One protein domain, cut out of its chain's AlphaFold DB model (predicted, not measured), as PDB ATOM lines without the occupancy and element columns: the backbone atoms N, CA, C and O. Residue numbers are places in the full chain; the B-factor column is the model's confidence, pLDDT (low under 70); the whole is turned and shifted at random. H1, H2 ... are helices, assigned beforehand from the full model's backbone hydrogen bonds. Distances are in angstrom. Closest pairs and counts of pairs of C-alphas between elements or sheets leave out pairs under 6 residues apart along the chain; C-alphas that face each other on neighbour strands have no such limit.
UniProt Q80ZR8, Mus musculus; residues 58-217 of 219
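Overview. This is residues 58 to 217 of the 219 residues of a protein of Mus musculus (UniProt Q80ZR8). A compact helical head bears one long arm: H1 to H6 and the first part of H7 make the head, and residues 190 to 217, of which 190 to 199 belong to H7 and 203 to 215 to H8, stick out. In the head, H3 and H4 lie between two helical hairpins, H1 with H2 and H6 with H7. The printed part has 160 residues, eight named helices in the order H1 to H8, no named strand, and the class all helix. It is loose, with a radius of gyration of the C-alphas of 21.9 A and spans of 81 by 40 by 26 A.

Arrangement. H1, residues 68 to 82, and H2, residues 86 to 98, form a hairpin at a shallow tilt of 25 degrees; their closest C-alphas, Val 70 and Tyr 96, are 6.2 A apart. H3, residues 102 to 112, touches residues 70 to 75 of H1, closest at C-alphas Ile 74 and Leu 109, 6.5 A. H4, residues 121 to 140, touches H1 about perpendicular at 73 degrees, closest at C-alphas Pro 78 and Asp 129, 5.0 A. H5, residues 142 to 145, only just touches H3, with 3 pairs of C-alphas within 8 A. H6, residues 151 to 164, touches H3 at a steep tilt of 46 degrees, closest at C-alphas Asp 107 and Val 153, 6.4 A. H7, residues 172 to 199, forms a hairpin with H6 at 21 degrees, closest at C-alphas Leu 151 and Glu 185, 6.0 A. H8, residues 203 to 215, touches no helix. Every O i to N i+4 pair is within hydrogen-bond range in H3, H4, H6, H7 and H8, against 9 of 11 in H1 and 7 of 9 in H2; H5 is too short for one.

Along the chain. H1 begins at C-alpha 68 (-120.666, 15.402, 89.799). H4 is 28.4 A long and H7 41.1 A. H8 ends at C-alpha 215 (-64.037, 9.890, 65.081).

Size, cuts and confidence. The C-alphas farthest apart, Arg 58 and Gly 217, are 81.5 A apart. The printed part has no cut and no long link. The pLDDT is under 70 for 26 residues, among them 192 to 212.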
ATOM      1  N   ARG A  58    -133.902  21.256 103.801       68.57
ATOM      2  CA  ARG A  58    -133.381  19.894 103.953       68.57
ATOM      3  C   ARG A  58    -132.061  19.793 103.204       68.57
ATOM      4  O   ARG A  58    -132.039  20.009 101.993       68.57
ATOM      5  N   ARG A  59    -130.995  19.434 103.930       74.34
ATOM      6  CA  ARG A  59    -129.659  19.231 103.364       74.34
ATOM      7  C   ARG A  59    -129.771  18.481 102.030       74.34
ATOM      8  O   ARG A  59    -130.402  17.413 102.007       74.34
ATOM      9  N   PRO A  60    -129.165  18.991 100.943       82.33
ATOM     10  CA  PRO A  60    -129.198  18.317  99.660       82.33
ATOM     11  C   PRO A  60    -128.687  16.880  99.786       82.33
ATOM     12  O   PRO A  60    -127.697  16.593 100.465       82.33
ATOM     13  N   ARG A  61    -129.379  15.949  99.130       86.87
ATOM     14  CA  ARG A  61    -128.936  14.555  99.067       86.87
ATOM     15  C   ARG A  61    -127.919  14.410  97.947       86.87
ATOM     16  O   ARG A  61    -128.282  14.146  96.807       86.87
ATOM     17  N   PHE A  62    -126.653  14.577  98.294       89.64
ATOM     18  CA  PHE A  62    -125.554  14.365  97.365       89.64
ATOM     19  C   PHE A  62    -125.293  12.876  97.115       89.64
ATOM     20  O   PHE A  62    -125.330  12.055  98.036       89.64
ATOM     21  N   ASN A  63    -124.966  12.530  95.868       90.30
ATOM     22  CA  ASN A  63    -124.408  11.223  95.543       90.30
ATOM     23  C   ASN A  63    -122.883  11.257  95.703       90.30
ATOM     24  O   ASN A  63    -122.156  11.546  94.760       90.30
ATOM     25  N   TYR A  64    -122.389  10.908  96.890       89.21
ATOM     26  CA  TYR A  64    -120.953  10.928  97.199       89.21
ATOM     27  C   TYR A  64    -120.105   9.923  96.408       89.21
ATOM     28  O   TYR A  64    -118.888   9.920  96.576       89.21
ATOM     29  N   ASN A  65    -120.721   9.053  95.600       90.08
ATOM     30  CA  ASN A  65    -120.030   8.085  94.742       90.08
ATOM     31  C   ASN A  65    -119.882   8.571  93.292       90.08
ATOM     32  O   ASN A  65    -119.460   7.787  92.441       90.08
ATOM     33  N   SER A  66    -120.281   9.806  92.990       92.84
ATOM     34  CA  SER A  66    -120.221  10.363  91.642       92.84
ATOM     35  C   SER A  66    -119.347  11.623  91.621       92.84
ATOM     36  O   SER A  66    -119.370  12.395  92.583       92.84
ATOM     37  N   PRO A  67    -118.547  11.839  90.561       91.19
ATOM     38  CA  PRO A  67    -117.691  13.019  90.445       91.19
ATOM     39  C   PRO A  67    -118.492  14.326  90.337       91.19
ATOM     40  O   PRO A  67    -118.012  15.376  90.760       91.19
ATOM     41  N   GLU A  68    -119.740  14.263  89.860       93.56
ATOM     42  CA  GLU A  68    -120.666  15.402  89.799       93.56
ATOM     43  C   GLU A  68    -120.954  15.996  91.189       93.56
ATOM     44  O   GLU A  68    -121.347  17.159  91.289       93.56
ATOM     45  N   TYR A  69    -120.703  15.234  92.262       94.09
ATOM     46  CA  TYR A  69    -120.749  15.715  93.641       94.09
ATOM     47  C   TYR A  69    -119.962  17.012  93.843       94.09
ATOM     48  O   TYR A  69    -120.457  17.914  94.513       94.09
ATOM     49  N   VAL A  70    -118.758  17.119  93.267       96.21
ATOM     50  CA  VAL A  70    -117.893  18.292  93.462       96.21
ATOM     51  C   VAL A  70    -118.590  19.550  92.950       96.21
ATOM     52  O   VAL A  70    -118.680  20.536  93.673       96.21
ATOM     53  N   VAL A  71    -119.159  19.491  91.746       96.46
ATOM     54  CA  VAL A  71    -119.869  20.619  91.125       96.46
ATOM     55  C   VAL A  71    -121.137  20.966  91.908       96.46
ATOM     56  O   VAL A  71    -121.376  22.127  92.224       96.46
ATOM     57  N   GLN A  72    -121.932  19.960  92.286       95.56
ATOM     58  CA  GLN A  72    -123.146  20.173  93.085       95.56
ATOM     59  C   GLN A  72    -122.835  20.812  94.440       95.56
ATOM     60  O   GLN A  72    -123.576  21.677  94.906       95.56
ATOM     61  N   MET A  73    -121.744  20.386  95.073       95.59
ATOM     62  CA  MET A  73    -121.315  20.937  96.347       95.59
ATOM     63  C   MET A  73    -120.801  22.365  96.183       95.59
ATOM     64  O   MET A  73    -121.152  23.194  97.011       95.59
ATOM     65  N   ILE A  74    -120.067  22.680  95.107       97.24
ATOM     66  CA  ILE A  74    -119.623  24.050  94.809       97.24
ATOM     67  C   ILE A  74    -120.811  25.013  94.763       97.24
ATOM     68  O   ILE A  74    -120.788  26.018  95.465       97.24
ATOM     69  N   HIS A  75    -121.886  24.663  94.049       96.22
ATOM     70  CA  HIS A  75    -123.107  25.476  94.020       96.22
ATOM     71  C   HIS A  75    -123.796  25.611  95.385       96.22
ATOM     72  O   HIS A  75    -124.501  26.589  95.629       96.22
ATOM     73  N   TYR A  76    -123.619  24.630  96.271       95.99
ATOM     74  CA  TYR A  76    -124.215  24.624  97.604       95.99
ATOM     75  C   TYR A  76    -123.358  25.334  98.663       95.99
ATOM     76  O   TYR A  76    -123.882  25.648  99.729       95.99
ATOM     77  N   ILE A  77    -122.075  25.616  98.402       96.61
ATOM     78  CA  ILE A  77    -121.164  26.244  99.375       96.61
ATOM     79  C   ILE A  77    -121.751  27.518 100.004       96.61
ATOM     80  O   ILE A  77    -121.742  27.581 101.233       96.61
ATOM     81  N   PRO A  78    -122.310  28.488  99.247       96.69
ATOM     82  CA  PRO A  78    -122.856  29.703  99.849       96.69
ATOM     83  C   PRO A  78    -123.961  29.398 100.862       96.69
ATOM     84  O   PRO A  78    -123.894  29.827 102.009       96.69
ATOM     85  N   ALA A  79    -124.917  28.544 100.486       95.36
ATOM     86  CA  ALA A  79    -125.983  28.112 101.384       95.36
ATOM     87  C   ALA A  79    -125.433  27.332 102.592       95.36
ATOM     88  O   ALA A  79    -125.882  27.530 103.718       95.36
ATOM     89  N   ALA A  80    -124.432  26.468 102.395       95.48
ATOM     90  CA  ALA A  80    -123.796  25.735 103.488       95.48
ATOM     91  C   ALA A  80    -123.118  26.676 104.496       95.48
ATOM     92  O   ALA A  80    -123.172  26.412 105.696       95.48
ATOM     93  N   VAL A  81    -122.505  27.768 104.034       95.72
ATOM     94  CA  VAL A  81    -121.909  28.792 104.902       95.72
ATOM     95  C   VAL A  81    -122.996  29.586 105.628       95.72
ATOM     96  O   VAL A  81    -122.949  29.662 106.853       95.72
ATOM     97  N   GLN A  82    -124.019  30.076 104.921       94.54
ATOM     98  CA  GLN A  82    -125.136  30.829 105.514       94.54
ATOM     99  C   GLN A  82    -125.877  30.037 106.600       94.54
ATOM    100  O   GLN A  82    -126.250  30.578 107.640       94.54
ATOM    101  N   HIS A  83    -126.067  28.735 106.381       92.73
ATOM    102  CA  HIS A  83    -126.741  27.840 107.322       92.73
ATOM    103  C   HIS A  83    -125.800  27.212 108.359       92.73
ATOM    104  O   HIS A  83    -126.234  26.357 109.133       92.73
ATOM    105  N   ASN A  84    -124.516  27.588 108.385       92.67
ATOM    106  CA  ASN A  84    -123.500  26.977 109.244       92.67
ATOM    107  C   ASN A  84    -123.464  25.433 109.144       92.67
ATOM    108  O   ASN A  84    -123.232  24.729 110.132       92.67
ATOM    109  N   ASP A  85    -123.678  24.870 107.947       93.67
ATOM    110  CA  ASP A  85    -123.594  23.426 107.698       93.67
ATOM    111  C   ASP A  85    -122.127  22.966 107.600       93.67
ATOM    112  O   ASP A  85    -121.620  22.509 106.568       93.67
ATOM    113  N   HIS A  86    -121.431  23.050 108.736       92.48
ATOM    114  CA  HIS A  86    -120.046  22.608 108.889       92.48
ATOM    115  C   HIS A  86    -119.863  21.120 108.575       92.48
ATOM    116  O   HIS A  86    -118.766  20.687 108.225       92.48
ATOM    117  N   VAL A  87    -120.921  20.313 108.697       91.62
ATOM    118  CA  VAL A  87    -120.862  18.888 108.369       91.62
ATOM    119  C   VAL A  87    -120.737  18.704 106.859       91.62
ATOM    120  O   VAL A  87    -119.874  17.934 106.442       91.62
ATOM    121  N   CYS A  88    -121.525  19.413 106.043       91.56
ATOM    122  CA  CYS A  88    -121.373  19.376 104.586       91.56
ATOM    123  C   CYS A  88    -120.007  19.890 104.137       91.56
ATOM    124  O   CYS A  88    -119.347  19.214 103.349       91.56
ATOM    125  N   ILE A  89    -119.555  21.025 104.679       95.22
ATOM    126  CA  ILE A  89    -118.232  21.589 104.373       95.22
ATOM    127  C   ILE A  89    -117.128  20.582 104.715       95.22
ATOM    128  O   ILE A  89    -116.257  20.301 103.895       95.22
ATOM    129  N   ARG A  90    -117.190  19.953 105.895       93.42
ATOM    130  CA  ARG A  90    -116.200  18.948 106.302       93.42
ATOM    131  C   ARG A  90    -116.223  17.706 105.411       93.42
ATOM    132  O   ARG A  90    -115.165  17.163 105.111       93.42
ATOM    133  N   ILE A  91    -117.408  17.239 105.010       93.02
ATOM    134  CA  ILE A  91    -117.528  16.111 104.074       93.02
ATOM    135  C   ILE A  91    -116.915  16.492 102.725       93.02
ATOM    136  O   ILE A  91    -116.159  15.696 102.179       93.02
ATOM    137  N   PHE A  92    -117.174  17.699 102.222       95.49
ATOM    138  CA  PHE A  92    -116.602  18.180 100.967       95.49
ATOM    139  C   PHE A  92    -115.080  18.191 100.989       95.49
ATOM    140  O   PHE A  92    -114.469  17.534 100.150       95.49
ATOM    141  N   LEU A  93    -114.486  18.843 101.992       95.68
ATOM    142  CA  LEU A  93    -113.032  18.935 102.146       95.68
ATOM    143  C   LEU A  93    -112.368  17.556 102.287       95.68
ATOM    144  O   LEU A  93    -111.258  17.350 101.816       95.68
ATOM    145  N   ALA A  94    -113.066  16.575 102.866       93.25
ATOM    146  CA  ALA A  94    -112.569  15.204 102.954       93.25
ATOM    147  C   ALA A  94    -112.753  14.381 101.661       93.25
ATOM    148  O   ALA A  94    -112.035  13.405 101.452       93.25
ATOM    149  N   MET A  95    -113.734  14.724 100.818       92.82
ATOM    150  CA  MET A  95    -114.159  13.892  99.686       92.82
ATOM    151  C   MET A  95    -113.691  14.407  98.326       92.82
ATOM    152  O   MET A  95    -113.426  13.580  97.451       92.82
ATOM    153  N   TYR A  96    -113.568  15.724  98.128       95.04
ATOM    154  CA  TYR A  96    -113.142  16.286  96.842       95.04
ATOM    155  C   TYR A  96    -111.819  15.689  96.320       95.04
ATOM    156  O   TYR A  96    -111.774  15.424  95.116       95.04
ATOM    157  N   PRO A  97    -110.805  15.345  97.157       94.50
ATOM    158  CA  PRO A  97    -109.542  14.796  96.655       94.50
ATOM    159  C   PRO A  97    -109.696  13.432  95.968       94.50
ATOM    160  O   PRO A  97    -108.803  12.977  95.261       94.50
ATOM    161  N   SER A  98    -110.833  12.749  96.164       94.13
ATOM    162  CA  SER A  98    -111.139  11.495  95.463       94.13
ATOM    163  C   SER A  98    -111.538  11.706  93.996       94.13
ATOM    164  O   SER A  98    -111.542  10.739  93.234       94.13
ATOM    165  N   TYR A  99    -111.884  12.937  93.607       93.93
ATOM    166  CA  TYR A  99    -112.459  13.269  92.300       93.93
ATOM    167  C   TYR A  99    -111.710  14.381  91.560       93.93
ATOM    168  O   TYR A  99    -111.687  14.371  90.331       93.93
ATOM    169  N   ALA A 100    -111.115  15.329  92.281       94.43
ATOM    170  CA  ALA A 100    -110.484  16.516  91.715       94.43
ATOM    171  C   ALA A 100    -109.258  16.935  92.540       94.43
ATOM    172  O   ALA A 100    -109.200  16.694  93.745       94.43
ATOM    173  N   SER A 101    -108.290  17.586  91.894       94.39
ATOM    174  CA  SER A 101    -107.220  18.302  92.595       94.39
ATOM    175  C   SER A 101    -107.755  19.599  93.209       94.39
ATOM    176  O   SER A 101    -108.781  20.122  92.765       94.39
ATOM    177  N   THR A 102    -107.036  20.152  94.187       95.25
ATOM    178  CA  THR A 102    -107.335  21.468  94.779       95.25
ATOM    179  C   THR A 102    -107.487  22.534  93.696       95.25
ATOM    180  O   THR A 102    -108.501  23.222  93.646       95.25
ATOM    181  N   TRP A 103    -106.543  22.593  92.755       94.58
ATOM    182  CA  TRP A 103    -106.563  23.548  91.646       94.58
ATOM    183  C   TRP A 103    -107.770  23.372  90.739       94.58
ATOM    184  O   TRP A 103    -108.380  24.358  90.343       94.58
ATOM    185  N   LYS A 104    -108.206  22.131  90.486       95.21
ATOM    186  CA  LYS A 104    -109.423  21.919  89.702       95.21
ATOM    187  C   LYS A 104    -110.678  22.398  90.435       95.21
ATOM    188  O   LYS A 104    -111.604  22.893  89.799       95.21
ATOM    189  N   VAL A 105    -110.722  22.262  91.760       97.16
ATOM    190  CA  VAL A 105    -111.818  22.800  92.580       97.16
ATOM    191  C   VAL A 105    -111.799  24.330  92.595       97.16
ATOM    192  O   VAL A 105    -112.862  24.933  92.470       97.16
ATOM    193  N   LEU A 106    -110.623  24.955  92.694       96.44
ATOM    194  CA  LEU A 106    -110.475  26.413  92.626       96.44
ATOM    195  C   LEU A 106    -110.883  26.963  91.253       96.44
ATOM    196  O   LEU A 106    -111.645  27.922  91.190       96.44
ATOM    197  N   ASP A 107    -110.470  26.310  90.167       96.15
ATOM    198  CA  ASP A 107    -110.896  26.617  88.795       96.15
ATOM    199  C   ASP A 107    -112.428  26.555  88.642       96.15
ATOM    200  O   ASP A 107    -113.066  27.484  88.139       96.15
ATOM    201  N   LEU A 108    -113.054  25.496  89.165       97.19
ATOM    202  CA  LEU A 108    -114.513  25.365  89.171       97.19
ATOM    203  C   LEU A 108    -115.197  26.433  90.036       97.19
ATOM    204  O   LEU A 108    -116.252  26.930  89.642       97.19
ATOM    205  N   LEU A 109    -114.625  26.796  91.187       97.50
ATOM    206  CA  LEU A 109    -115.138  27.867  92.048       97.50
ATOM    207  C   LEU A 109    -115.099  29.215  91.329       97.50
ATOM    208  O   LEU A 109    -116.122  29.893  91.268       97.50
ATOM    209  N   MET A 110    -113.959  29.564  90.729       96.18
ATOM    210  CA  MET A 110    -113.805  30.794  89.952       96.18
ATOM    211  C   MET A 110    -114.748  30.824  88.751       96.18
ATOM    212  O   MET A 110    -115.363  31.849  88.492       96.18
ATOM    213  N   THR A 111    -114.920  29.699  88.051       96.56
ATOM    214  CA  THR A 111    -115.837  29.601  86.906       96.56
ATOM    215  C   THR A 111    -117.299  29.737  87.336       96.56
ATOM    216  O   THR A 111    -118.078  30.434  86.688       96.56
ATOM    217  N   THR A 112    -117.684  29.087  88.437       97.04
ATOM    218  CA  THR A 112    -119.062  29.123  88.955       97.04
ATOM    219  C   THR A 112    -119.425  30.509  89.478       97.04
ATOM    220  O   THR A 112    -120.554  30.962  89.301       97.04
ATOM    221  N   TYR A 113    -118.459  31.190  90.091       96.44
ATOM    222  CA  TYR A 113    -118.620  32.494  90.720       96.44
ATOM    223  C   TYR A 113    -117.749  33.555  90.037       96.44
ATOM    224  O   TYR A 113    -117.060  34.334  90.695       96.44
ATOM    225  N   ALA A 114    -117.758  33.576  88.702       94.60
ATOM    226  CA  ALA A 114    -116.859  34.414  87.904       94.60
ATOM    227  C   ALA A 114    -117.144  35.916  88.028       94.60
ATOM    228  O   ALA A 114    -116.241  36.742  87.880       94.60
ATOM    229  N   SER A 115    -118.399  36.283  88.281       91.79
ATOM    230  CA  SER A 115    -118.826  37.671  88.390       91.79
ATOM    231  C   SER A 115    -119.891  37.841  89.464       91.79
ATOM    232  O   SER A 115    -120.739  36.978  89.677       91.79
ATOM    233  N   PHE A 116    -119.841  38.993  90.126       92.53
ATOM    234  CA  PHE A 116    -120.815  39.415  91.125       92.53
ATOM    235  C   PHE A 116    -121.260  40.831  90.787       92.53
ATOM    236  O   PHE A 116    -120.421  41.688  90.489       92.53
ATOM    237  N   ARG A 117    -122.565  41.105  90.839       92.41
ATOM    238  CA  ARG A 117    -123.069  42.468  90.634       92.41
ATOM    239  C   ARG A 117    -122.840  43.292  91.905       92.41
ATOM    240  O   ARG A 117    -123.272  42.855  92.974       92.41
ATOM    241  N   PRO A 118    -122.193  44.470  91.826       88.29
ATOM    242  CA  PRO A 118    -121.894  45.291  93.004       88.29
ATOM    243  C   PRO A 118    -123.161  45.783  93.717       88.29
ATOM    244  O   PRO A 118    -123.183  45.836  94.941       88.29
ATOM    245  N   ASP A 119    -124.229  46.052  92.961       91.50
ATOM    246  CA  ASP A 119    -125.479  46.621  93.484       91.50
ATOM    247  C   ASP A 119    -126.499  45.564  93.952       91.50
ATOM    248  O   ASP A 119    -127.592  45.907  94.401       91.50
ATOM    249  N   CYS A 120    -126.181  44.269  93.831       94.02
ATOM    250  CA  CYS A 120    -127.066  43.179  94.244       94.02
ATOM    251  C   CYS A 120    -126.618  42.613  95.592       94.02
ATOM    252  O   CYS A 120    -125.535  42.037  95.707       94.02
ATOM    253  N   VAL A 121    -127.474  42.754  96.606       93.13
ATOM    254  CA  VAL A 121    -127.196  42.312  97.980       93.13
ATOM    255  C   VAL A 121    -126.954  40.803  98.031       93.13
ATOM    256  O   VAL A 121    -126.021  40.352  98.689       93.13
ATOM    257  N   GLU A 122    -127.741  40.025  97.292       93.55
ATOM    258  CA  GLU A 122    -127.632  38.567  97.228       93.55
ATOM    259  C   GLU A 122    -126.301  38.117  96.612       93.55
ATOM    260  O   GLU A 122    -125.656  37.199  97.127       93.55
ATOM    261  N   ASP A 123    -125.848  38.784  95.544       94.41
ATOM    262  CA  ASP A 123    -124.551  38.509  94.919       94.41
ATOM    263  C   ASP A 123    -123.402  38.880  95.875       94.41
ATOM    264  O   ASP A 123    -122.432  38.130  95.990       94.41
ATOM    265  N   GLN A 124    -123.505  40.006  96.597       94.35
ATOM    266  CA  GLN A 124    -122.492  40.408  97.580       94.35
ATOM    267  C   GLN A 124    -122.428  39.452  98.775       94.35
ATOM    268  O   GLN A 124    -121.329  39.122  99.230       94.35
ATOM    269  N   GLN A 125    -123.577  38.962  99.246       94.86
ATOM    270  CA  GLN A 125    -123.628  37.946 100.294       94.86
ATOM    271  C   GLN A 125    -123.004  36.638  99.802       94.86
ATOM    272  O   GLN A 125    -122.098  36.117 100.444       94.86
ATOM    273  N   THR A 126    -123.387  36.178  98.607       95.91
ATOM    274  CA  THR A 126    -122.815  34.978  97.978       95.91
ATOM    275  C   THR A 126    -121.296  35.086  97.853       95.91
ATOM    276  O   THR A 126    -120.581  34.145  98.192       95.91
ATOM    277  N   LYS A 127    -120.783  36.245  97.419       95.18
ATOM    278  CA  LYS A 127    -119.344  36.525  97.376       95.18
ATOM    279  C   LYS A 127    -118.715  36.367  98.759       95.18
ATOM    280  O   LYS A 127    -117.738  35.637  98.900       95.18
ATOM    281  N   SER A 128    -119.283  37.010  99.780       94.10
ATOM    282  CA  SER A 128    -118.793  36.912 101.160       94.10
ATOM    283  C   SER A 128    -118.749  35.461 101.651       94.10
ATOM    284  O   SER A 128    -117.742  35.037 102.218       94.10
ATOM    285  N   ASP A 129    -119.780  34.672 101.354       95.93
ATOM    286  CA  ASP A 129    -119.868  33.272 101.766       95.93
ATOM    287  C   ASP A 129    -118.821  32.388 101.075       95.93
ATOM    288  O   ASP A 129    -118.169  31.568 101.725       95.93
ATOM    289  N   VAL A 130    -118.608  32.581  99.767       97.00
ATOM    290  CA  VAL A 130    -117.572  31.864  99.005       97.00
ATOM    291  C   VAL A 130    -116.181  32.176  99.557       97.00
ATOM    292  O   VAL A 130    -115.399  31.255  99.799       97.00
ATOM    293  N   PHE A 131    -115.871  33.450  99.815       95.05
ATOM    294  CA  PHE A 131    -114.582  33.843 100.392       95.05
ATOM    295  C   PHE A 131    -114.416  33.356 101.835       95.05
ATOM    296  O   PHE A 131    -113.346  32.869 102.192       95.05
ATOM    297  N   SER A 132    -115.477  33.381 102.642       94.35
ATOM    298  CA  SER A 132    -115.485  32.800 103.989       94.35
ATOM    299  C   SER A 132    -115.145  31.304 103.960       94.35
ATOM    300  O   SER A 132    -114.287  30.839 104.717       94.35
ATOM    301  N   PHE A 133    -115.739  30.552 103.026       96.78
ATOM    302  CA  PHE A 133    -115.378  29.156 102.792       96.78
ATOM    303  C   PHE A 133    -113.910  29.001 102.367       96.78
ATOM    304  O   PHE A 133    -113.206  28.172 102.946       96.78
ATOM    305  N   LEU A 134    -113.432  29.790 101.397       95.65
ATOM    306  CA  LEU A 134    -112.051  29.723 100.906       95.65
ATOM    307  C   LEU A 134    -111.036  29.989 102.023       95.65
ATOM    308  O   LEU A 134    -110.118  29.193 102.217       95.65
ATOM    309  N   PHE A 135    -111.227  31.052 102.808       92.80
ATOM    310  CA  PHE A 135    -110.348  31.369 103.932       92.80
ATOM    311  C   PHE A 135    -110.403  30.298 105.022       92.80
ATOM    312  O   PHE A 135    -109.379  29.960 105.618       92.80
ATOM    313  N   HIS A 136    -111.582  29.725 105.275       93.96
ATOM    314  CA  HIS A 136    -111.714  28.605 106.198       93.96
ATOM    315  C   HIS A 136    -110.951  27.369 105.708       93.96
ATOM    316  O   HIS A 136    -110.219  26.753 106.488       93.96
ATOM    317  N   TRP A 137    -111.115  27.009 104.434       95.91
ATOM    318  CA  TRP A 137    -110.431  25.882 103.811       95.91
ATOM    319  C   TRP A 137    -108.917  26.073 103.873       95.91
ATOM    320  O   TRP A 137    -108.235  25.227 104.451       95.91
ATOM    321  N   PHE A 138    -108.412  27.216 103.410       91.82
ATOM    322  CA  PHE A 138    -106.996  27.571 103.468       91.82
ATOM    323  C   PHE A 138    -106.427  27.473 104.889       91.82
ATOM    324  O   PHE A 138    -105.422  26.803 105.118       91.82
ATOM    325  N   LYS A 139    -107.115  28.046 105.883       90.55
ATOM    326  CA  LYS A 139    -106.670  28.014 107.283       90.55
ATOM    327  C   LYS A 139    -106.625  26.601 107.869       90.55
ATOM    328  O   LYS A 139    -105.804  26.317 108.742       90.55
ATOM    329  N   LYS A 140    -107.550  25.722 107.473       91.80
ATOM    330  CA  LYS A 140    -107.647  24.358 108.015       91.80
ATOM    331  C   LYS A 140    -106.752  23.363 107.291       91.80
ATOM    332  O   LYS A 140    -106.233  22.455 107.939       91.80
ATOM    333  N   PHE A 141    -106.571  23.543 105.991       92.23
ATOM    334  CA  PHE A 141    -105.850  22.619 105.128       92.23
ATOM    335  C   PHE A 141    -104.898  23.380 104.190       92.23
ATOM    336  O   PHE A 141    -105.017  23.275 102.973       92.23
ATOM    337  N   PRO A 142    -103.906  24.122 104.723       88.04
ATOM    338  CA  PRO A 142    -102.994  24.908 103.887       88.04
ATOM    339  C   PRO A 142    -102.169  24.029 102.934       88.04
ATOM    340  O   PRO A 142    -101.794  24.463 101.854       88.04
ATOM    341  N   LYS A 143    -101.938  22.760 103.304       89.09
ATOM    342  CA  LYS A 143    -101.213  21.784 102.477       89.09
ATOM    343  C   LYS A 143    -101.898  21.495 101.145       89.09
ATOM    344  O   LYS A 143    -101.196  21.233 100.176       89.09
ATOM    345  N   ASP A 144    -103.226  21.588 101.085       90.33
ATOM    346  CA  ASP A 144    -103.994  21.342  99.860       90.33
ATOM    347  C   ASP A 144    -103.576  22.311  98.742       90.33
ATOM    348  O   ASP A 144    -103.650  21.960  97.566       90.33
ATOM    349  N   PHE A 145    -103.103  23.504  99.119       88.47
ATOM    350  CA  PHE A 145    -102.642  24.566  98.228       88.47
ATOM    351  C   PHE A 145    -101.163  24.441  97.859       88.47
ATOM    352  O   PHE A 145    -100.692  25.229  97.060       88.47
ATOM    353  N   CYS A 146    -100.418  23.479  98.406       85.03
ATOM    354  CA  CYS A 146     -99.017  23.238  98.033       85.03
ATOM    355  C   CYS A 146     -98.858  22.017  97.113       85.03
ATOM    356  O   CYS A 146     -97.782  21.765  96.570       85.03
ATOM    357  N   GLU A 147     -99.907  21.210  96.960       81.05
ATOM    358  CA  GLU A 147     -99.848  19.977  96.183       81.05
ATOM    359  C   GLU A 147    -100.031  20.260  94.688       81.05
ATOM    360  O   GLU A 147    -101.120  20.605  94.234       81.05
ATOM    361  N   SER A 148     -98.955  20.063  93.916       79.25
ATOM    362  CA  SER A 148     -98.953  20.108  92.444       79.25
ATOM    363  C   SER A 148     -99.612  21.371  91.862       79.25
ATOM    364  O   SER A 148    -100.630  21.239  91.176       79.25
ATOM    365  N   PRO A 149     -99.064  22.572  92.144       83.68
ATOM    366  CA  PRO A 149     -99.595  23.833  91.634       83.68
ATOM    367  C   PRO A 149     -99.698  23.839  90.114       83.68
ATOM    368  O   PRO A 149     -98.733  23.549  89.410       83.68
ATOM    369  N   ASP A 150    -100.891  24.175  89.627       87.50
ATOM    370  CA  ASP A 150    -101.123  24.533  88.232       87.50
ATOM    371  C   ASP A 150    -100.901  26.042  88.100       87.50
ATOM    372  O   ASP A 150    -101.681  26.833  88.634       87.50
ATOM    373  N   LEU A 151     -99.806  26.430  87.441       88.95
ATOM    374  CA  LEU A 151     -99.344  27.816  87.366       88.95
ATOM    375  C   LEU A 151    -100.416  28.761  86.802       88.95
ATOM    376  O   LEU A 151    -100.604  29.864  87.322       88.95
ATOM    377  N   ASP A 152    -101.154  28.322  85.782       91.70
ATOM    378  CA  ASP A 152    -102.187  29.139  85.144       91.70
ATOM    379  C   ASP A 152    -103.377  29.357  86.082       91.70
ATOM    380  O   ASP A 152    -103.938  30.455  86.139       91.70
ATOM    381  N   VAL A 153    -103.751  28.331  86.851       92.54
ATOM    382  CA  VAL A 153    -104.844  28.422  87.830       92.54
ATOM    383  C   VAL A 153    -104.427  29.247  89.047       92.54
ATOM    384  O   VAL A 153    -105.234  30.035  89.539       92.54
ATOM    385  N   VAL A 154    -103.182  29.115  89.519       91.84
ATOM    386  CA  VAL A 154    -102.636  29.919  90.628       91.84
ATOM    387  C   VAL A 154    -102.730  31.408  90.297       91.84
ATOM    388  O   VAL A 154    -103.298  32.171  91.080       91.84
ATOM    389  N   ARG A 155    -102.257  31.811  89.112       92.60
ATOM    390  CA  ARG A 155    -102.316  33.205  88.643       92.60
ATOM    391  C   ARG A 155    -103.743  33.725  88.554       92.60
ATOM    392  O   ARG A 155    -104.055  34.782  89.099       92.60
ATOM    393  N   GLN A 156    -104.627  32.947  87.928       94.63
ATOM    394  CA  GLN A 156    -106.046  33.295  87.839       94.63
ATOM    395  C   GLN A 156    -106.676  33.458  89.222       94.63
ATOM    396  O   GLN A 156    -107.480  34.367  89.424       94.63
ATOM    397  N   PHE A 157    -106.292  32.620  90.186       93.81
ATOM    398  CA  PHE A 157    -106.820  32.687  91.540       93.81
ATOM    399  C   PHE A 157    -106.299  33.898  92.319       93.81
ATOM    400  O   PHE A 157    -107.087  34.558  92.995       93.81
ATOM    401  N   ILE A 158    -105.024  34.265  92.164       91.11
ATOM    402  CA  ILE A 158    -104.466  35.517  92.705       91.11
ATOM    403  C   ILE A 158    -105.256  36.724  92.177       91.11
ATOM    404  O   ILE A 158    -105.738  37.549  92.962       91.11
ATOM    405  N   ASP A 159    -105.458  36.801  90.860       92.61
ATOM    406  CA  ASP A 159    -106.220  37.882  90.227       92.61
ATOM    407  C   ASP A 159    -107.686  37.893  90.676       92.61
ATOM    408  O   ASP A 159    -108.280  38.955  90.891       92.61
ATOM    409  N   TYR A 160    -108.278  36.711  90.849       94.15
ATOM    410  CA  TYR A 160    -109.642  36.550  91.332       94.15
ATOM    411  C   TYR A 160    -109.805  37.062  92.769       94.15
ATOM    412  O   TYR A 160    -110.770  37.779  93.053       94.15
ATOM    413  N   VAL A 161    -108.864  36.751  93.666       92.26
ATOM    414  CA  VAL A 161    -108.861  37.242  95.052       92.26
ATOM    415  C   VAL A 161    -108.712  38.763  95.074       92.26
ATOM    416  O   VAL A 161    -109.558  39.442  95.655       92.26
ATOM    417  N   ARG A 162    -107.709  39.317  94.377       90.65
ATOM    418  CA  ARG A 162    -107.456  40.772  94.324       90.65
ATOM    419  C   ARG A 162    -108.641  41.561  93.763       90.65
ATOM    420  O   ARG A 162    -108.955  42.643  94.247       90.65
ATOM    421  N   ARG A 163    -109.332  41.017  92.756       91.16
ATOM    422  CA  ARG A 163    -110.514  41.652  92.153       91.16
ATOM    423  C   ARG A 163    -111.709  41.713  93.101       91.16
ATOM    424  O   ARG A 163    -112.461  42.684  93.077       91.16
ATOM    425  N   ASN A 164    -111.932  40.655  93.876       90.24
ATOM    426  CA  ASN A 164    -113.152  40.499  94.670       90.24
ATOM    427  C   ASN A 164    -113.006  40.966  96.122       90.24
ATOM    428  O   ASN A 164    -114.018  41.293  96.752       90.24
ATOM    429  N   VAL A 165    -111.771  41.026  96.624       85.84
ATOM    430  CA  VAL A 165    -111.410  41.526  97.951       85.84
ATOM    431  C   VAL A 165    -110.628  42.833  97.762       85.84
ATOM    432  O   VAL A 165    -109.402  42.819  97.727       85.84
ATOM    433  N   PRO A 166    -111.311  43.985  97.601       69.95
ATOM    434  CA  PRO A 166    -110.651  45.257  97.289       69.95
ATOM    435  C   PRO A 166    -109.706  45.741  98.398       69.95
ATOM    436  O   PRO A 166    -108.801  46.521  98.131       69.95
ATOM    437  N   SER A 167    -109.884  45.251  99.626       73.24
ATOM    438  CA  SER A 167    -108.988  45.476 100.760       73.24
ATOM    439  C   SER A 167    -108.110  44.252 101.041       73.24
ATOM    440  O   SER A 167    -107.823  43.972 102.198       73.24
ATOM    441  N   ALA A 168    -107.711  43.481 100.021       71.26
ATOM    442  CA  ALA A 168    -106.914  42.266 100.217       71.26
ATOM    443  C   ALA A 168    -105.590  42.535 100.945       71.26
ATOM    444  O   ALA A 168    -105.161  41.694 101.723       71.26
ATOM    445  N   ASP A 169    -104.986  43.710 100.746       68.62
ATOM    446  CA  ASP A 169    -103.757  44.121 101.435       68.62
ATOM    447  C   ASP A 169    -103.993  44.562 102.888       68.62
ATOM    448  O   ASP A 169    -103.061  44.606 103.692       68.62
ATOM    449  N   GLU A 170    -105.228  44.893 103.256       70.81
ATOM    450  CA  GLU A 170    -105.603  45.242 104.631       70.81
ATOM    451  C   GLU A 170    -106.166  44.022 105.377       70.81
ATOM    452  O   GLU A 170    -105.937  43.849 106.577       70.81
ATOM    453  N   ASP A 171    -106.847  43.135 104.653       81.81
ATOM    454  CA  ASP A 171    -107.377  41.876 105.147       81.81
ATOM    455  C   ASP A 171    -106.230  40.888 105.384       81.81
ATOM    456  O   ASP A 171    -105.516  40.447 104.482       81.81
ATOM    457  N   THR A 172    -106.041  40.520 106.648       85.52
ATOM    458  CA  THR A 172    -104.942  39.635 107.038       85.52
ATOM    459  C   THR A 172    -105.094  38.236 106.444       85.52
ATOM    460  O   THR A 172    -104.091  37.646 106.054       85.52
ATOM    461  N   GLN A 173    -106.320  37.725 106.299       86.28
ATOM    462  CA  GLN A 173    -106.552  36.404 105.713       86.28
ATOM    463  C   GLN A 173    -106.278  36.412 104.209       86.28
ATOM    464  O   GLN A 173    -105.696  35.460 103.688       86.28
ATOM    465  N   ALA A 174    -106.662  37.489 103.520       85.06
ATOM    466  CA  ALA A 174    -106.386  37.641 102.096       85.06
ATOM    467  C   ALA A 174    -104.883  37.781 101.820       85.06
ATOM    468  O   ALA A 174    -104.381  37.090 100.937       85.06
ATOM    469  N   ARG A 175    -104.147  38.577 102.610       86.11
ATOM    470  CA  ARG A 175    -102.678  38.662 102.511       86.11
ATOM    471  C   ARG A 175    -101.983  37.324 102.729       86.11
ATOM    472  O   ARG A 175    -101.096  36.973 101.961       86.11
ATOM    473  N   GLU A 176    -102.363  36.588 103.774       87.08
ATOM    474  CA  GLU A 176    -101.776  35.273 104.067       87.08
ATOM    475  C   GLU A 176    -102.024  34.289 102.918       87.08
ATOM    476  O   GLU A 176    -101.104  33.588 102.496       87.08
ATOM    477  N   LEU A 177    -103.247  34.273 102.378       87.11
ATOM    478  CA  LEU A 177    -103.593  33.451 101.222       87.11
ATOM    479  C   LEU A 177    -102.770  33.846  99.988       87.11
ATOM    480  O   LEU A 177    -102.174  32.977  99.358       87.11
ATOM    481  N   LEU A 178    -102.709  35.140  99.660       88.11
ATOM    482  CA  LEU A 178    -101.949  35.650  98.517       88.11
ATOM    483  C   LEU A 178    -100.458  35.329  98.637       88.11
ATOM    484  O   LEU A 178     -99.881  34.831  97.680       88.11
ATOM    485  N   SER A 179     -99.863  35.507  99.818       87.50
ATOM    486  CA  SER A 179     -98.453  35.182 100.055       87.50
ATOM    487  C   SER A 179     -98.148  33.708  99.789       87.50
ATOM    488  O   SER A 179     -97.114  33.404  99.199       87.50
ATOM    489  N   VAL A 180     -99.029  32.789 100.204       86.15
ATOM    490  CA  VAL A 180     -98.836  31.358  99.924       86.15
ATOM    491  C   VAL A 180     -98.988  31.069  98.434       86.15
ATOM    492  O   VAL A 180     -98.198  30.304  97.889       86.15
ATOM    493  N   LEU A 181     -99.965  31.676  97.757       87.23
ATOM    494  CA  LEU A 181    -100.168  31.483  96.318       87.23
ATOM    495  C   LEU A 181     -98.993  32.021  95.490       87.23
ATOM    496  O   LEU A 181     -98.550  31.341  94.570       87.23
ATOM    497  N   GLU A 182     -98.460  33.190  95.838       87.85
ATOM    498  CA  GLU A 182     -97.275  33.785  95.204       87.85
ATOM    499  C   GLU A 182     -96.025  32.918  95.429       87.85
ATOM    500  O   GLU A 182     -95.232  32.706  94.510       87.85
ATOM    501  N   GLU A 183     -95.870  32.332  96.623       86.74
ATOM    502  CA  GLU A 183     -94.813  31.350  96.886       86.74
ATOM    503  C   GLU A 183     -94.975  30.099  96.007       86.74
ATOM    504  O   GLU A 183     -93.996  29.612  95.436       86.74
ATOM    505  N   GLN A 184     -96.201  29.592  95.838       82.45
ATOM    506  CA  GLN A 184     -96.450  28.457  94.944       82.45
ATOM    507  C   GLN A 184     -96.182  28.790  93.477       82.45
ATOM    508  O   GLN A 184     -95.652  27.945  92.756       82.45
ATOM    509  N   GLU A 185     -96.508  30.007  93.041       85.74
ATOM    510  CA  GLU A 185     -96.183  30.492  91.701       85.74
ATOM    511  C   GLU A 185     -94.664  30.458  91.467       85.74
ATOM    512  O   GLU A 185     -94.195  29.913  90.466       85.74
ATOM    513  N   ALA A 186     -93.880  30.952  92.432       85.14
ATOM    514  CA  ALA A 186     -92.421  30.938  92.365       85.14
ATOM    515  C   ALA A 186     -91.842  29.509  92.349       85.14
ATOM    516  O   ALA A 186     -90.913  29.219  91.592       85.14
ATOM    517  N   ILE A 187     -92.389  28.590  93.153       81.46
ATOM    518  CA  ILE A 187     -91.965  27.178  93.175       81.46
ATOM    519  C   ILE A 187     -92.263  26.490  91.835       81.46
ATOM    520  O   ILE A 187     -91.420  25.744  91.320       81.46
ATOM    521  N   ALA A 188     -93.442  26.741  91.260       80.06
ATOM    522  CA  ALA A 188     -93.834  26.187  89.969       80.06
ATOM    523  C   ALA A 188     -92.896  26.667  88.846       80.06
ATOM    524  O   ALA A 188     -92.379  25.840  88.095       80.06
ATOM    525  N   LEU A 189     -92.575  27.966  88.808       81.77
ATOM    526  CA  LEU A 189     -91.643  28.549  87.833       81.77
ATOM    527  C   LEU A 189     -90.225  27.970  87.935       81.77
ATOM    528  O   LEU A 189     -89.646  27.573  86.926       81.77
ATOM    529  N   ASN A 190     -89.683  27.835  89.149       78.87
ATOM    530  CA  ASN A 190     -88.356  27.238  89.349       78.87
ATOM    531  C   ASN A 190     -88.301  25.779  88.868       78.87
ATOM    532  O   ASN A 190     -87.274  25.304  88.386       78.87
ATOM    533  N   THR A 191     -89.411  25.049  88.994       71.57
ATOM    534  CA  THR A 191     -89.495  23.668  88.512       71.57
ATOM    535  C   THR A 191     -89.473  23.623  86.982       71.57
ATOM    536  O   THR A 191     -88.782  22.779  86.411       71.57
ATOM    537  N   GLU A 192     -90.159  24.551  86.310       63.92
ATOM    538  CA  GLU A 192     -90.116  24.677  84.849       63.92
ATOM    539  C   GLU A 192     -88.720  25.053  84.339       63.92
ATOM    540  O   GLU A 192     -88.256  24.461  83.361       63.92
ATOM    541  N   GLU A 193     -88.004  25.952  85.023       60.97
ATOM    542  CA  GLU A 193     -86.622  26.311  84.675       60.97
ATOM    543  C   GLU A 193     -85.654  25.130  84.816       60.97
ATOM    544  O   GLU A 193     -84.838  24.893  83.925       60.97
ATOM    545  N   VAL A 194     -85.757  24.335  85.888       60.61
ATOM    546  CA  VAL A 194     -84.922  23.130  86.068       60.61
ATOM    547  C   VAL A 194     -85.203  22.105  84.970       60.61
ATOM    548  O   VAL A 194     -84.276  21.484  84.439       60.61
ATOM    549  N   VAL A 195     -86.470  21.938  84.590       60.28
ATOM    550  CA  VAL A 195     -86.864  21.045  83.500       60.28
ATOM    551  C   VAL A 195     -86.308  21.555  82.165       60.28
ATOM    552  O   VAL A 195     -85.682  20.780  81.440       60.28
ATOM    553  N   GLN A 196     -86.432  22.851  81.864       55.76
ATOM    554  CA  GLN A 196     -85.847  23.449  80.659       55.76
ATOM    555  C   GLN A 196     -84.319  23.334  80.643       55.76
ATOM    556  O   GLN A 196     -83.766  22.897  79.640       55.76
ATOM    557  N   SER A 197     -83.635  23.615  81.754       54.98
ATOM    558  CA  SER A 197     -82.180  23.457  81.871       54.98
ATOM    559  C   SER A 197     -81.723  22.002  81.727       54.98
ATOM    560  O   SER A 197     -80.590  21.766  81.321       54.98
ATOM    561  N   THR A 198     -82.571  21.025  82.057       55.89
ATOM    562  CA  THR A 198     -82.261  19.598  81.873       55.89
ATOM    563  C   THR A 198     -82.427  19.170  80.409       55.89
ATOM    564  O   THR A 198     -81.682  18.313  79.933       55.89
ATOM    565  N   TYR A 199     -83.384  19.758  79.678       56.81
ATOM    566  CA  TYR A 199     -83.625  19.461  78.257       56.81
ATOM    567  C   TYR A 199     -82.748  20.259  77.295       56.81
ATOM    568  O   TYR A 199     -82.408  19.754  76.223       56.81
ATOM    569  N   VAL A 200     -82.339  21.470  77.670       57.06
ATOM    570  CA  VAL A 200     -81.228  22.164  77.024       57.06
ATOM    571  C   VAL A 200     -79.962  21.463  77.504       57.06
ATOM    572  O   VAL A 200     -79.275  21.933  78.407       57.06
ATOM    573  N   LEU A 201     -79.672  20.287  76.929       55.30
ATOM    574  CA  LEU A 201     -78.348  19.686  77.046       55.30
ATOM    575  C   LEU A 201     -77.336  20.808  76.791       55.30
ATOM    576  O   LEU A 201     -77.502  21.519  75.791       55.30
ATOM    577  N   PRO A 202     -76.328  21.004  77.666       53.25
ATOM    578  CA  PRO A 202     -75.295  21.995  77.424       53.25
ATOM    579  C   PRO A 202     -74.826  21.822  75.985       53.25
ATOM    580  O   PRO A 202     -74.575  20.689  75.564       53.25
ATOM    581  N   MET A 203     -74.747  22.908  75.213       58.18
ATOM    582  CA  MET A 203     -74.210  22.842  73.848       58.18
ATOM    583  C   MET A 203     -72.864  22.096  73.818       58.18
ATOM    584  O   MET A 203     -72.563  21.414  72.843       58.18
ATOM    585  N   ASP A 204     -72.123  22.114  74.928       59.06
ATOM    586  CA  ASP A 204     -70.925  21.309  75.171       59.06
ATOM    587  C   ASP A 204     -71.146  19.796  74.962       59.06
ATOM    588  O   ASP A 204     -70.351  19.149  74.285       59.06
ATOM    589  N   CYS A 205     -72.255  19.220  75.443       52.36
ATOM    590  CA  CYS A 205     -72.591  17.813  75.188       52.36
ATOM    591  C   CYS A 205     -72.879  17.551  73.706       52.36
ATOM    592  O   CYS A 205     -72.490  16.502  73.197       52.36
ATOM    593  N   ILE A 206     -73.515  18.498  73.002       56.92
ATOM    594  CA  ILE A 206     -73.775  18.379  71.558       56.92
ATOM    595  C   ILE A 206     -72.448  18.355  70.786       56.92
ATOM    596  O   ILE A 206     -72.271  17.515  69.897       56.92
ATOM    597  N   PHE A 207     -71.494  19.216  71.155       59.36
ATOM    598  CA  PHE A 207     -70.149  19.215  70.577       59.36
ATOM    599  C   PHE A 207     -69.410  17.898  70.825       59.36
ATOM    600  O   PHE A 207     -68.839  17.349  69.881       59.36
ATOM    601  N   GLU A 208     -69.472  17.349  72.040       60.55
ATOM    602  CA  GLU A 208     -68.841  16.066  72.366       60.55
ATOM    603  C   GLU A 208     -69.439  14.914  71.534       60.55
ATOM    604  O   GLU A 208     -68.701  14.106  70.966       60.55
ATOM    605  N   THR A 209     -70.769  14.869  71.360       57.72
ATOM    606  CA  THR A 209     -71.411  13.873  70.478       57.72
ATOM    607  C   THR A 209     -70.987  14.016  69.020       57.72
ATOM    608  O   THR A 209     -70.690  13.011  68.376       57.72
ATOM    609  N   ASN A 210     -70.910  15.239  68.487       62.98
ATOM    610  CA  ASN A 210     -70.470  15.458  67.106       62.98
ATOM    611  C   ASN A 210     -68.997  15.074  66.904       62.98
ATOM    612  O   ASN A 210     -68.644  14.505  65.869       62.98
ATOM    613  N   ARG A 211     -68.145  15.327  67.904       69.67
ATOM    614  CA  ARG A 211     -66.743  14.905  67.890       69.67
ATOM    615  C   ARG A 211     -66.620  13.382  67.819       69.67
ATOM    616  O   ARG A 211     -65.926  12.880  66.940       69.67
ATOM    617  N   LEU A 212     -67.339  12.655  68.674       68.96
ATOM    618  CA  LEU A 212     -67.313  11.187  68.694       68.96
ATOM    619  C   LEU A 212     -67.877  10.566  67.406       68.96
ATOM    620  O   LEU A 212     -67.361   9.555  66.936       68.96
ATOM    621  N   ILE A 213     -68.904  11.174  66.802       72.44
ATOM    622  CA  ILE A 213     -69.447  10.725  65.508       72.44
ATOM    623  C   ILE A 213     -68.411  10.899  64.388       72.44
ATOM    624  O   ILE A 213     -68.274  10.011  63.549       72.44
ATOM    625  N   SER A 214     -67.658  12.004  64.386       72.16
ATOM    626  CA  SER A 214     -66.586  12.246  63.410       72.16
ATOM    627  C   SER A 214     -65.423  11.255  63.561       72.16
ATOM    628  O   SER A 214     -64.855  10.799  62.570       72.16
ATOM    629  N   GLU A 215     -65.089  10.877  64.799       71.31
ATOM    630  CA  GLU A 215     -64.037   9.890  65.081       71.31
ATOM    631  C   GLU A 215     -64.430   8.462  64.666       71.31
ATOM    632  O   GLU A 215     -63.559   7.654  64.354       71.31
ATOM    633  N   MET A 216     -65.730   8.159  64.574       61.63
ATOM    634  CA  MET A 216     -66.244   6.880  64.060       61.63
ATOM    635  C   MET A 216     -66.487   6.888  62.540       61.63
ATOM    636  O   MET A 216     -67.365   6.177  62.045       61.63
ATOM    637  N   GLY A 217     -65.706   7.678  61.794       56.09
ATOM    638  CA  GLY A 217     -65.665   7.645  60.329       56.09
ATOM    639  C   GLY A 217     -65.538   6.213  59.771       56.09
ATOM    640  O   GLY A 217     -64.975   5.336  60.429       56.09
TER     641      GLY A 217